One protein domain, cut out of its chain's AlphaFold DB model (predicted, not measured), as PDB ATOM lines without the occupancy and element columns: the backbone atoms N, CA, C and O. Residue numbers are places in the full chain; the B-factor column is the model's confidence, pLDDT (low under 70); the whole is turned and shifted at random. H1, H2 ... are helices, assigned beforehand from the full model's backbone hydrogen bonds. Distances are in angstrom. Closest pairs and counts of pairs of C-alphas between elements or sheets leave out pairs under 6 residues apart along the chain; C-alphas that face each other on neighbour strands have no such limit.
ATOM      1  N   LEU A   8     101.616  27.172 125.651       60.06
ATOM      2  CA  LEU A   8     100.499  28.072 125.396       60.06
ATOM      3  C   LEU A   8     100.457  28.432 123.905       60.06
ATOM      4  O   LEU A   8     101.352  29.086 123.367       60.06
ATOM      5  N   LEU A   9      99.421  27.969 123.208       59.47
ATOM      6  CA  LEU A   9      99.235  28.237 121.782       59.47
ATOM      7  C   LEU A   9      98.390  29.505 121.589       59.47
ATOM      8  O   LEU A   9      97.221  29.430 121.212       59.47
ATOM      9  N   GLU A  10      98.986  30.675 121.850       45.22
ATOM     10  CA  GLU A  10      98.275  31.969 121.841       45.22
ATOM     11  C   GLU A  10      98.051  32.586 120.461       45.22
ATOM     12  O   GLU A  10      97.232  33.490 120.318       45.22
ATOM     13  N   ARG A  11      98.788  32.170 119.423       46.25
ATOM     14  CA  ARG A  11      98.775  32.899 118.146       46.25
ATOM     15  C   ARG A  11      98.247  32.090 116.974       46.25
ATOM     16  O   ARG A  11      98.799  31.066 116.578       46.25
ATOM     17  N   ARG A  12      97.235  32.671 116.323       43.56
ATOM     18  CA  ARG A  12      96.974  32.503 114.893       43.56
ATOM     19  C   ARG A  12      98.234  32.987 114.168       43.56
ATOM     20  O   ARG A  12      98.580  34.161 114.277       43.56
ATOM     21  N   SER A  13      98.928  32.126 113.425       39.59
ATOM     22  CA  SER A  13      99.846  32.635 112.401       39.59
ATOM     23  C   SER A  13      98.967  33.266 111.325       39.59
ATOM     24  O   SER A  13      98.434  32.573 110.464       39.59
ATOM     25  N   ALA A  14      98.733  34.573 111.441       39.88
ATOM     26  CA  ALA A  14      97.886  35.359 110.549       39.88
ATOM     27  C   ALA A  14      98.570  35.706 109.211       39.88
ATOM     28  O   ALA A  14      98.112  36.596 108.504       39.88
ATOM     29  N   SER A  15      99.631  34.994 108.822       33.53
ATOM     30  CA  SER A  15     100.166  35.037 107.461       33.53
ATOM     31  C   SER A  15     100.448  33.623 106.930       33.53
ATOM     32  O   SER A  15     101.395  32.928 107.291       33.53
ATOM     33  N   ASP A  16      99.531  33.177 106.075       39.28
ATOM     34  CA  ASP A  16      99.857  32.572 104.784       39.28
ATOM     35  C   ASP A  16     100.575  31.204 104.721       39.28
ATOM     36  O   ASP A  16     101.252  30.900 103.739       39.28
ATOM     37  N   ARG A  17     100.423  30.321 105.726       40.81
ATOM     38  CA  ARG A  17     100.859  28.900 105.624       40.81
ATOM     39  C   ARG A  17      99.966  27.866 106.319       40.81
ATOM     40  O   ARG A  17     100.446  26.789 106.684       40.81
ATOM     41  N   SER A  18      98.660  28.105 106.407       48.09
ATOM     42  CA  SER A  18      97.688  27.108 106.901       48.09
ATOM     43  C   SER A  18      97.632  25.804 106.070       48.09
ATOM     44  O   SER A  18      96.969  24.859 106.476       48.09
ATOM     45  N   GLY A  19      98.364  25.707 104.949       47.78
ATOM     46  CA  GLY A  19      98.425  24.522 104.080       47.78
ATOM     47  C   GLY A  19      99.760  23.759 104.031       47.78
ATOM     48  O   GLY A  19      99.862  22.808 103.267       47.78
ATOM     49  N   LYS A  20     100.803  24.141 104.792       46.94
ATOM     50  CA  LYS A  20     102.157  23.534 104.653       46.94
ATOM     51  C   LYS A  20     102.605  22.612 105.794       46.94
ATOM     52  O   LYS A  20     103.747  22.168 105.804       46.94
ATOM     53  N   GLY A  21     101.742  22.311 106.766       58.53
ATOM     54  CA  GLY A  21     102.039  21.308 107.802       58.53
ATOM     55  C   GLY A  21     103.153  21.682 108.792       58.53
ATOM     56  O   GLY A  21     103.609  20.820 109.540       58.53
ATOM     57  N   ILE A  22     103.572  22.951 108.848       61.75
ATOM     58  CA  ILE A  22     104.677  23.413 109.710       61.75
ATOM     59  C   ILE A  22     104.351  23.200 111.196       61.75
ATOM     60  O   ILE A  22     105.161  22.630 111.925       61.75
ATOM     61  N   GLY A  23     103.137  23.556 111.636       67.19
ATOM     62  CA  GLY A  23     102.699  23.320 113.020       67.19
ATOM     63  C   GLY A  23     102.665  21.832 113.393       67.19
ATOM     64  O   GLY A  23     103.078  21.450 114.486       67.19
ATOM     65  N   LYS A  24     102.272  20.968 112.445       70.50
ATOM     66  CA  LYS A  24     102.304  19.505 112.614       70.50
ATOM     67  C   LYS A  24     103.737  18.999 112.781       70.50
ATOM     68  O   LYS A  24     103.975  18.169 113.658       70.50
ATOM     69  N   GLY A  25     104.668  19.479 111.957       80.50
ATOM     70  CA  GLY A  25     106.077  19.090 112.019       80.50
ATOM     71  C   GLY A  25     106.716  19.467 113.353       80.50
ATOM     72  O   GLY A  25     107.338  18.620 113.991       80.50
ATOM     73  N   LEU A  26     106.475  20.698 113.817       83.06
ATOM     74  CA  LEU A  26     106.992  21.179 115.097       83.06
ATOM     75  C   LEU A  26     106.490  20.323 116.265       83.06
ATOM     76  O   LEU A  26     107.301  19.768 117.005       83.06
ATOM     77  N   MET A  27     105.171  20.154 116.404       83.44
ATOM     78  CA  MET A  27     104.620  19.413 117.543       83.44
ATOM     79  C   MET A  27     105.004  17.927 117.515       83.44
ATOM     80  O   MET A  27     105.279  17.333 118.556       83.44
ATOM     81  N   SER A  28     105.109  17.329 116.323       86.06
ATOM     82  CA  SER A  28     105.602  15.949 116.186       86.06
ATOM     83  C   SER A  28     107.059  15.829 116.640       86.06
ATOM     84  O   SER A  28     107.411  14.860 117.311       86.06
ATOM     85  N   LYS A  29     107.903  16.828 116.340       89.25
ATOM     86  CA  LYS A  29     109.299  16.833 116.784       89.25
ATOM     87  C   LYS A  29     109.423  17.008 118.297       89.25
ATOM     88  O   LYS A  29     110.244  16.335 118.914       89.25
ATOM     89  N   VAL A  30     108.584  17.854 118.899       88.25
ATOM     90  CA  VAL A  30     108.498  18.001 120.362       88.25
ATOM     91  C   VAL A  30     108.126  16.668 121.013       88.25
ATOM     92  O   VAL A  30     108.810  16.230 121.938       88.25
ATOM     93  N   ALA A  31     107.109  15.975 120.490       89.50
ATOM     94  CA  ALA A  31     106.717  14.656 120.981       89.50
ATOM     95  C   ALA A  31     107.847  13.615 120.834       89.50
ATOM     96  O   ALA A  31     108.105  12.863 121.772       89.50
ATOM     97  N   GLU A  32     108.568  13.602 119.706       91.88
ATOM     98  CA  GLU A  32     109.730  12.725 119.487       91.88
ATOM     99  C   GLU A  32     110.831  12.964 120.535       91.88
ATOM    100  O   GLU A  32     111.324  12.018 121.152       91.88
ATOM    101  N   VAL A  33     111.199  14.229 120.771       90.94
ATOM    102  CA  VAL A  33     112.198  14.599 121.786       90.94
ATOM    103  C   VAL A  33     111.719  14.212 123.185       90.94
ATOM    104  O   VAL A  33     112.499  13.669 123.965       90.94
ATOM    105  N   GLY A  34     110.436  14.419 123.492       89.81
ATOM    106  CA  GLY A  34     109.839  13.974 124.748       89.81
ATOM    107  C   GLY A  34     109.956  12.459 124.930       89.81
ATOM    108  O   GLY A  34     110.446  11.984 125.952       89.81
ATOM    109  N   LYS A  35     109.604  11.667 123.915       91.25
ATOM    110  CA  LYS A  35     109.738  10.205 123.987       91.25
ATOM    111  C   LYS A  35     111.185   9.759 124.215       91.25
ATOM    112  O   LYS A  35     111.401   8.871 125.036       91.25
ATOM    113  N   LYS A  36     112.166  10.402 123.567       92.94
ATOM    114  CA  LYS A  36     113.605  10.146 123.794       92.94
ATOM    115  C   LYS A  36     114.048  10.437 125.231       92.94
ATOM    116  O   LYS A  36     114.945   9.772 125.730       92.94
ATOM    117  N   LYS A  37     113.395  11.384 125.907       90.38
ATOM    118  CA  LYS A  37     113.623  11.731 127.320       90.38
ATOM    119  C   LYS A  37     112.731  10.947 128.298       90.38
ATOM    120  O   LYS A  37     112.558  11.369 129.434       90.38
ATOM    121  N   GLN A  38     112.133   9.832 127.860       90.19
ATOM    122  CA  GLN A  38     111.223   8.994 128.661       90.19
ATOM    123  C   GLN A  38     109.984   9.736 129.196       90.19
ATOM    124  O   GLN A  38     109.362   9.340 130.183       90.19
ATOM    125  N   CYS A  39     109.568  10.793 128.503       89.25
ATOM    126  CA  CYS A  39     108.342  11.506 128.817       89.25
ATOM    127  C   CYS A  39     107.134  10.667 128.397       89.25
ATOM    128  O   CYS A  39     107.090  10.109 127.296       89.25
ATOM    129  N   VAL A  40     106.131  10.601 129.271       88.56
ATOM    130  CA  VAL A  40     104.898   9.830 129.023       88.56
ATOM    131  C   VAL A  40     103.694  10.706 128.694       88.56
ATOM    132  O   VAL A  40     102.693  10.204 128.198       88.56
ATOM    133  N   ARG A  41     103.784  12.011 128.968       88.31
ATOM    134  CA  ARG A  41     102.699  12.980 128.796       88.31
ATOM    135  C   ARG A  41     103.221  14.277 128.188       88.31
ATOM    136  O   ARG A  41     104.327  14.713 128.515       88.31
ATOM    137  N   LEU A  42     102.389  14.871 127.340       86.81
ATOM    138  CA  LEU A  42     102.532  16.211 126.780       86.81
ATOM    139  C   LEU A  42     101.277  16.992 127.179       86.81
ATOM    140  O   LEU A  42     100.183  16.597 126.779       86.81
ATOM    141  N   HIS A  43     101.434  18.043 127.982       86.88
ATOM    142  CA  HIS A  43     100.357  18.989 128.264       86.88
ATOM    143  C   HIS A  43     100.533  20.237 127.397       86.88
ATOM    144  O   HIS A  43     101.651  20.666 127.105       86.88
ATOM    145  N   LEU A  44      99.407  20.775 126.943       85.88
ATOM    146  CA  LEU A  44      99.333  21.964 126.110       85.88
ATOM    147  C   LEU A  44      98.060  22.725 126.466       85.88
ATOM    148  O   LEU A  44      97.029  22.104 126.730       85.88
ATOM    149  N   THR A  45      98.148  24.048 126.430       86.62
ATOM    150  CA  THR A  45      97.035  24.940 126.747       86.62
ATOM    151  C   THR A  45      96.629  25.660 125.469       86.62
ATOM    152  O   THR A  45      97.441  26.311 124.803       86.62
ATOM    153  N   VAL A  46      95.365  25.490 125.082       85.62
ATOM    154  CA  VAL A  46      94.776  26.097 123.884       85.62
ATOM    155  C   VAL A  46      93.737  27.108 124.337       85.62
ATOM    156  O   VAL A  46      92.849  26.765 125.110       85.62
ATOM    157  N   LEU A  47      93.839  28.344 123.850       85.69
ATOM    158  CA  LEU A  47      92.826  29.363 124.116       85.69
ATOM    159  C   LEU A  47      91.478  28.943 123.511       85.69
ATOM    160  O   LEU A  47      91.438  28.398 122.407       85.69
ATOM    161  N   ASP A  48      90.382  29.233 124.214       85.44
ATOM    162  CA  ASP A  48      89.034  28.761 123.860       85.44
ATOM    163  C   ASP A  48      88.612  29.122 122.425       85.44
ATOM    164  O   ASP A  48      88.028  28.312 121.706       85.44
ATOM    165  N   TRP A  49      89.006  30.302 121.944       84.25
ATOM    166  CA  TRP A  49      88.689  30.758 120.589       84.25
ATOM    167  C   TRP A  49      89.382  29.950 119.476       84.25
ATOM    168  O   TRP A  49      89.040  30.095 118.300       84.25
ATOM    169  N   ASN A  50      90.363  29.099 119.796       83.69
ATOM    170  CA  ASN A  50      91.150  28.343 118.823       83.69
ATOM    171  C   ASN A  50      90.593  26.926 118.589       83.69
ATOM    172  O   ASN A  50      91.315  25.928 118.667       83.69
ATOM    173  N   THR A  51      89.301  26.835 118.251       86.12
ATOM    174  CA  THR A  51      88.629  25.576 117.881       86.12
ATOM    175  C   THR A  51      89.405  24.746 116.852       86.12
ATOM    176  O   THR A  51      89.595  23.558 117.108       86.12
ATOM    177  N   PRO A  52      89.974  25.319 115.764       85.88
ATOM    178  CA  PRO A  52      90.722  24.522 114.790       85.88
ATOM    179  C   PRO A  52      91.926  23.779 115.387       85.88
ATOM    180  O   PRO A  52      92.235  22.666 114.964       85.88
ATOM    181  N   ALA A  53      92.618  24.368 116.370       84.31
ATOM    182  CA  ALA A  53      93.714  23.691 117.059       84.31
ATOM    183  C   ALA A  53      93.204  22.595 118.003       84.31
ATOM    184  O   ALA A  53      93.788  21.511 118.028       84.31
ATOM    185  N   ARG A  54      92.112  22.847 118.742       86.88
ATOM    186  CA  ARG A  54      91.481  21.836 119.610       86.88
ATOM    187  C   ARG A  54      91.073  20.603 118.808       86.88
ATOM    188  O   ARG A  54      91.500  19.504 119.149       86.88
ATOM    189  N   ASP A  55      90.374  20.797 117.691       87.56
ATOM    190  CA  ASP A  55      89.942  19.710 116.806       87.56
ATOM    191  C   ASP A  55      91.139  18.950 116.221       87.56
ATOM    192  O   ASP A  55      91.162  17.717 116.186       87.56
ATOM    193  N   PHE A  56      92.187  19.674 115.812       85.88
ATOM    194  CA  PHE A  56      93.413  19.075 115.289       85.88
ATOM    195  C   PHE A  56      94.115  18.163 116.306       85.88
ATOM    196  O   PHE A  56      94.605  17.092 115.931       85.88
ATOM    197  N   TYR A  57      94.200  18.573 117.574       87.81
ATOM    198  CA  TYR A  57      94.822  17.758 118.621       87.81
ATOM    199  C   TYR A  57      93.898  16.638 119.107       87.81
ATOM    200  O   TYR A  57      94.383  15.529 119.339       87.81
ATOM    201  N   ALA A  58      92.584  16.871 119.177       90.19
ATOM    202  CA  ALA A  58      91.594  15.839 119.480       90.19
ATOM    203  C   ALA A  58      91.650  14.694 118.455       90.19
ATOM    204  O   ALA A  58      91.740  13.526 118.833       90.19
ATOM    205  N   ALA A  59      91.765  15.013 117.159       90.25
ATOM    206  CA  ALA A  59      91.957  14.025 116.090       90.25
ATOM    207  C   ALA A  59      93.267  13.211 116.209       90.25
ATOM    208  O   ALA A  59      93.449  12.214 115.513       90.25
ATOM    209  N   LYS A  60      94.201  13.622 117.080       88.31
ATOM    210  CA  LYS A  60      95.448  12.902 117.404       88.31
ATOM    211  C   LYS A  60      95.400  12.175 118.749       88.31
ATOM    212  O   LYS A  60      96.421  11.637 119.169       88.31
ATOM    213  N   GLY A  61      94.245  12.159 119.411       91.62
ATOM    214  CA  GLY A  61      94.040  11.506 120.702       91.62
ATOM    215  C   GLY A  61      94.315  12.389 121.919       91.62
ATOM    216  O   GLY A  61      94.379  11.863 123.030       91.62
ATOM    217  N   ALA A  62      94.488  13.707 121.753       91.38
ATOM    218  CA  ALA A  62      94.514  14.611 122.900       91.38
ATOM    219  C   ALA A  62      93.123  14.677 123.552       91.38
ATOM    220  O   ALA A  62      92.107  14.674 122.861       91.38
ATOM    221  N   GLN A  63      93.086  14.751 124.881       91.38
ATOM    222  CA  GLN A  63      91.851  14.906 125.650       91.38
ATOM    223  C   GLN A  63      91.759  16.335 126.174       91.38
ATOM    224  O   GLN A  63      92.713  16.830 126.777       91.38
ATOM    225  N   ASP A  64      90.609  16.976 125.977       90.19
ATOM    226  CA  ASP A  64      90.311  18.263 126.599       90.19
ATOM    227  C   ASP A  64      90.033  18.043 128.092       90.19
ATOM    228  O   ASP A  64      88.980  17.530 128.484       90.19
ATOM    229  N   LEU A  65      91.012  18.374 128.934       89.81
ATOM    230  CA  LEU A  65      90.918  18.193 130.384       89.81
ATOM    231  C   LEU A  65      90.012  19.235 131.048       89.81
ATOM    232  O   LEU A  65      89.446  18.944 132.102       89.81
ATOM    233  N   THR A  66      89.835  20.409 130.442       88.12
ATOM    234  CA  THR A  66      88.896  21.420 130.938       88.12
ATOM    235  C   THR A  66      87.471  20.909 130.770       88.12
ATOM    236  O   THR A  66      86.718  20.887 131.740       88.12
ATOM    237  N   ALA A  67      87.129  20.381 129.593       82.12
ATOM    238  CA  ALA A  67      85.803  19.822 129.337       82.12
ATOM    239  C   ALA A  67      85.550  18.498 130.084       82.12
ATOM    240  O   ALA A  67      84.472  18.291 130.634       82.12
ATOM    241  N   SER A  68      86.530  17.587 130.109       85.44
ATOM    242  CA  SER A  68      86.325  16.234 130.658       85.44
ATOM    243  C   SER A  68      86.510  16.121 132.170       85.44
ATOM    244  O   SER A  68      85.929  15.226 132.781       85.44
ATOM    245  N   LYS A  69      87.334  16.979 132.781       85.62
ATOM    246  CA  LYS A  69      87.692  16.889 134.208       85.62
ATOM    247  C   LYS A  69      87.422  18.168 134.997       85.62
ATOM    248  O   LYS A  69      87.708  18.184 136.189       85.62
ATOM    249  N   GLY A  70      86.904  19.221 134.359       84.69
ATOM    250  CA  GLY A  70      86.657  20.506 135.018       84.69
ATOM    251  C   GLY A  70      87.942  21.197 135.478       84.69
ATOM    252  O   GLY A  70      87.952  21.856 136.514       84.69
ATOM    253  N   LEU A  71      89.054  21.001 134.762       85.19
ATOM    254  CA  LEU A  71      90.325  21.622 135.130       85.19
ATOM    255  C   LEU A  71      90.291  23.134 134.858       85.19
ATOM    256  O   LEU A  71      90.056  23.556 133.722       85.19
ATOM    257  N   HIS A  72      90.617  23.923 135.882       83.62
ATOM    258  CA  HIS A  72      90.832  25.365 135.784       83.62
ATOM    259  C   HIS A  72      92.330  25.683 135.804       83.62
ATOM    260  O   HIS A  72      93.073  25.140 136.621       83.62
ATOM    261  N   ILE A  73      92.769  26.569 134.910       84.69
ATOM    262  CA  ILE A  73      94.133  27.111 134.900       84.69
ATOM    263  C   ILE A  73      94.095  28.429 135.675       84.69
ATOM    264  O   ILE A  73      93.359  29.336 135.292       84.69
ATOM    265  N   LEU A  74      94.858  28.517 136.767       86.81
ATOM    266  CA  LEU A  74      94.999  29.726 137.579       86.81
ATOM    267  C   LEU A  74      96.412  30.290 137.410       86.81
ATOM    268  O   LEU A  74      97.384  29.537 137.414       86.81
ATOM    269  N   LEU A  75      96.511  31.611 137.284       88.06
ATOM    270  CA  LEU A  75      97.764  32.348 137.180       88.06
ATOM    271  C   LEU A  75      97.761  33.445 138.245       88.06
ATOM    272  O   LEU A  75      96.890  34.310 138.224       88.06
ATOM    273  N   PHE A  76      98.743  33.407 139.140       89.94
ATOM    274  CA  PHE A  76      99.108  34.555 139.964       89.94
ATOM    275  C   PHE A  76     100.238  35.286 139.242       89.94
ATOM    276  O   PHE A  76     101.255  34.668 138.928       89.94
ATOM    277  N   ASP A  77     100.046  36.570 138.944       91.38
ATOM    278  CA  ASP A  77     101.029  37.394 138.237       91.38
ATOM    279  C   ASP A  77     101.368  38.655 139.043       91.38
ATOM    280  O   ASP A  77     100.528  39.206 139.760       91.38
ATOM    281  N   GLY A  78     102.618  39.105 138.916       94.50
ATOM    282  CA  GLY A  78     103.169  40.295 139.558       94.50
ATOM    283  C   GLY A  78     102.750  40.449 141.020       94.50
ATOM    284  O   GLY A  78     103.017  39.591 141.858       94.50
ATOM    285  N   ARG A  79     102.040  41.546 141.301       95.62
ATOM    286  CA  ARG A  79     101.618  41.932 142.655       95.62
ATOM    287  C   ARG A  79     100.761  40.877 143.353       95.62
ATOM    288  O   ARG A  79     100.849  40.760 144.568       95.62
ATOM    289  N   ASP A  80      99.947  40.121 142.618       96.81
ATOM    290  CA  ASP A  80      99.088  39.102 143.230       96.81
ATOM    291  C   ASP A  80      99.912  37.898 143.708       96.81
ATOM    292  O   ASP A  80      99.585  37.299 144.732       96.81
ATOM    293  N   LEU A  81     101.013  37.580 143.015       96.69
ATOM    294  CA  LEU A  81     101.968  36.568 143.466       96.69
ATOM    295  C   LEU A  81     102.770  37.055 144.678       96.69
ATOM    296  O   LEU A  81     102.940  36.298 145.631       96.69
ATOM    297  N   ASP A  82     103.218  38.313 144.660       97.06
ATOM    298  CA  ASP A  82     103.942  38.918 145.785       97.06
ATOM    299  C   ASP A  82     103.077  38.938 147.055       97.06
ATOM    300  O   ASP A  82     103.536  38.566 148.134       97.06
ATOM    301  N   ASN A  83     101.802  39.320 146.928       96.88
ATOM    302  CA  ASN A  83     100.851  39.308 148.039       96.88
ATOM    303  C   ASN A  83     100.686  37.900 148.617       96.88
ATOM    304  O   ASN A  83     100.785  37.734 149.829       96.88
ATOM    305  N   LEU A  84     100.505  36.894 147.754       96.50
ATOM    306  CA  LEU A  84     100.359  35.506 148.183       96.50
ATOM    307  C   LEU A  84     101.617  34.987 148.899       96.50
ATOM    308  O   LEU A  84     101.512  34.237 149.864       96.50
ATOM    309  N   ALA A  85     102.810  35.390 148.451       94.94
ATOM    310  CA  ALA A  85     104.066  35.014 149.098       94.94
ATOM    311  C   ALA A  85     104.203  35.610 150.511       94.94
ATOM    312  O   ALA A  85     104.717  34.940 151.404       94.94
ATOM    313  N   ASN A  86     103.705  36.830 150.732       95.75
ATOM    314  CA  ASN A  86     103.749  37.500 152.037       95.75
ATOM    315  C   ASN A  86     102.779  36.906 153.077       95.75
ATOM    316  O   ASN A  86     102.856  37.265 154.249       95.75
ATOM    317  N   GLU A  87     101.868  36.013 152.678       94.69
ATOM    318  CA  GLU A  87     100.987  35.278 153.600       94.69
ATOM    319  C   GLU A  87     101.664  34.041 154.221       94.69
ATOM    320  O   GLU A  87     101.080  33.388 155.090       94.69
ATOM    321  N   ALA A  88     102.880  33.688 153.785       92.69
ATOM    322  CA  ALA A  88     103.615  32.565 154.352       92.69
ATOM    323  C   ALA A  88     103.977  32.835 155.830       92.69
ATOM    324  O   ALA A  88     104.425  33.936 156.153       92.69
TER     325      ALA A  88
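This is residues 8 to 88 of the 91 residues of the protein "Diamine acetyltransferase 2" of Liparis tanakae (Tanaka's snailfish) (UniProt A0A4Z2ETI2). Four helices, no two of them touching, are strung on loops in a loose, open arrangement: H1, the longest, lies on one side, H2 and H3 on the other, and the extended stretch of residues 37 to 50 folds back from the end of H1 and passes between them. Beyond H3 the chain reaches out as an arm to H4 at the far end, where residues 77 to 83 stick out. The printed part has 81 residues with four named helices, in the order H1, H2, H3, H4, and no named strand; its class is all helix, though under half of the residues, 35 of 81, are in named elements. It is loose, with a radius of gyration of the C-alphas of 16.5 A, and spans 50 by 34 by 24 A.

Residues 8 to 21 hold no named element. H1, residues 22 to 36, begins at C-alpha 22 (104.677, 23.413, 109.710) and measures 21.3 A from first to last C-alpha. H2 is residues 51 to 58, 10.3 A long, and H3 is residues 65 to 69, 5.2 A. H4, residues 79 to 85, is 9.8 A long and ends at C-alpha 85 (104.066, 35.014, 149.098).

Residues 8 to 9 make a short parallel pairing with residues 45 to 46. H1 is apart from H2, H3 and H4. H2 is apart from H3 and H4, and H3 is apart from H4. In H1, H2, H3 and H4 every O i to N i+4 pair is within hydrogen-bond range.

The C-alphas of Gly 19 and Ala 88, the two farthest apart, are 51.2 A apart. Residues 14 to 22 and 67 to 72 stand free, as do residues 77 to 83. The link from H1 to H2 is long, with 14 residues. The printed part has no cut. Its mean pLDDT is 80.7, and residues 8 to 23 are under 70.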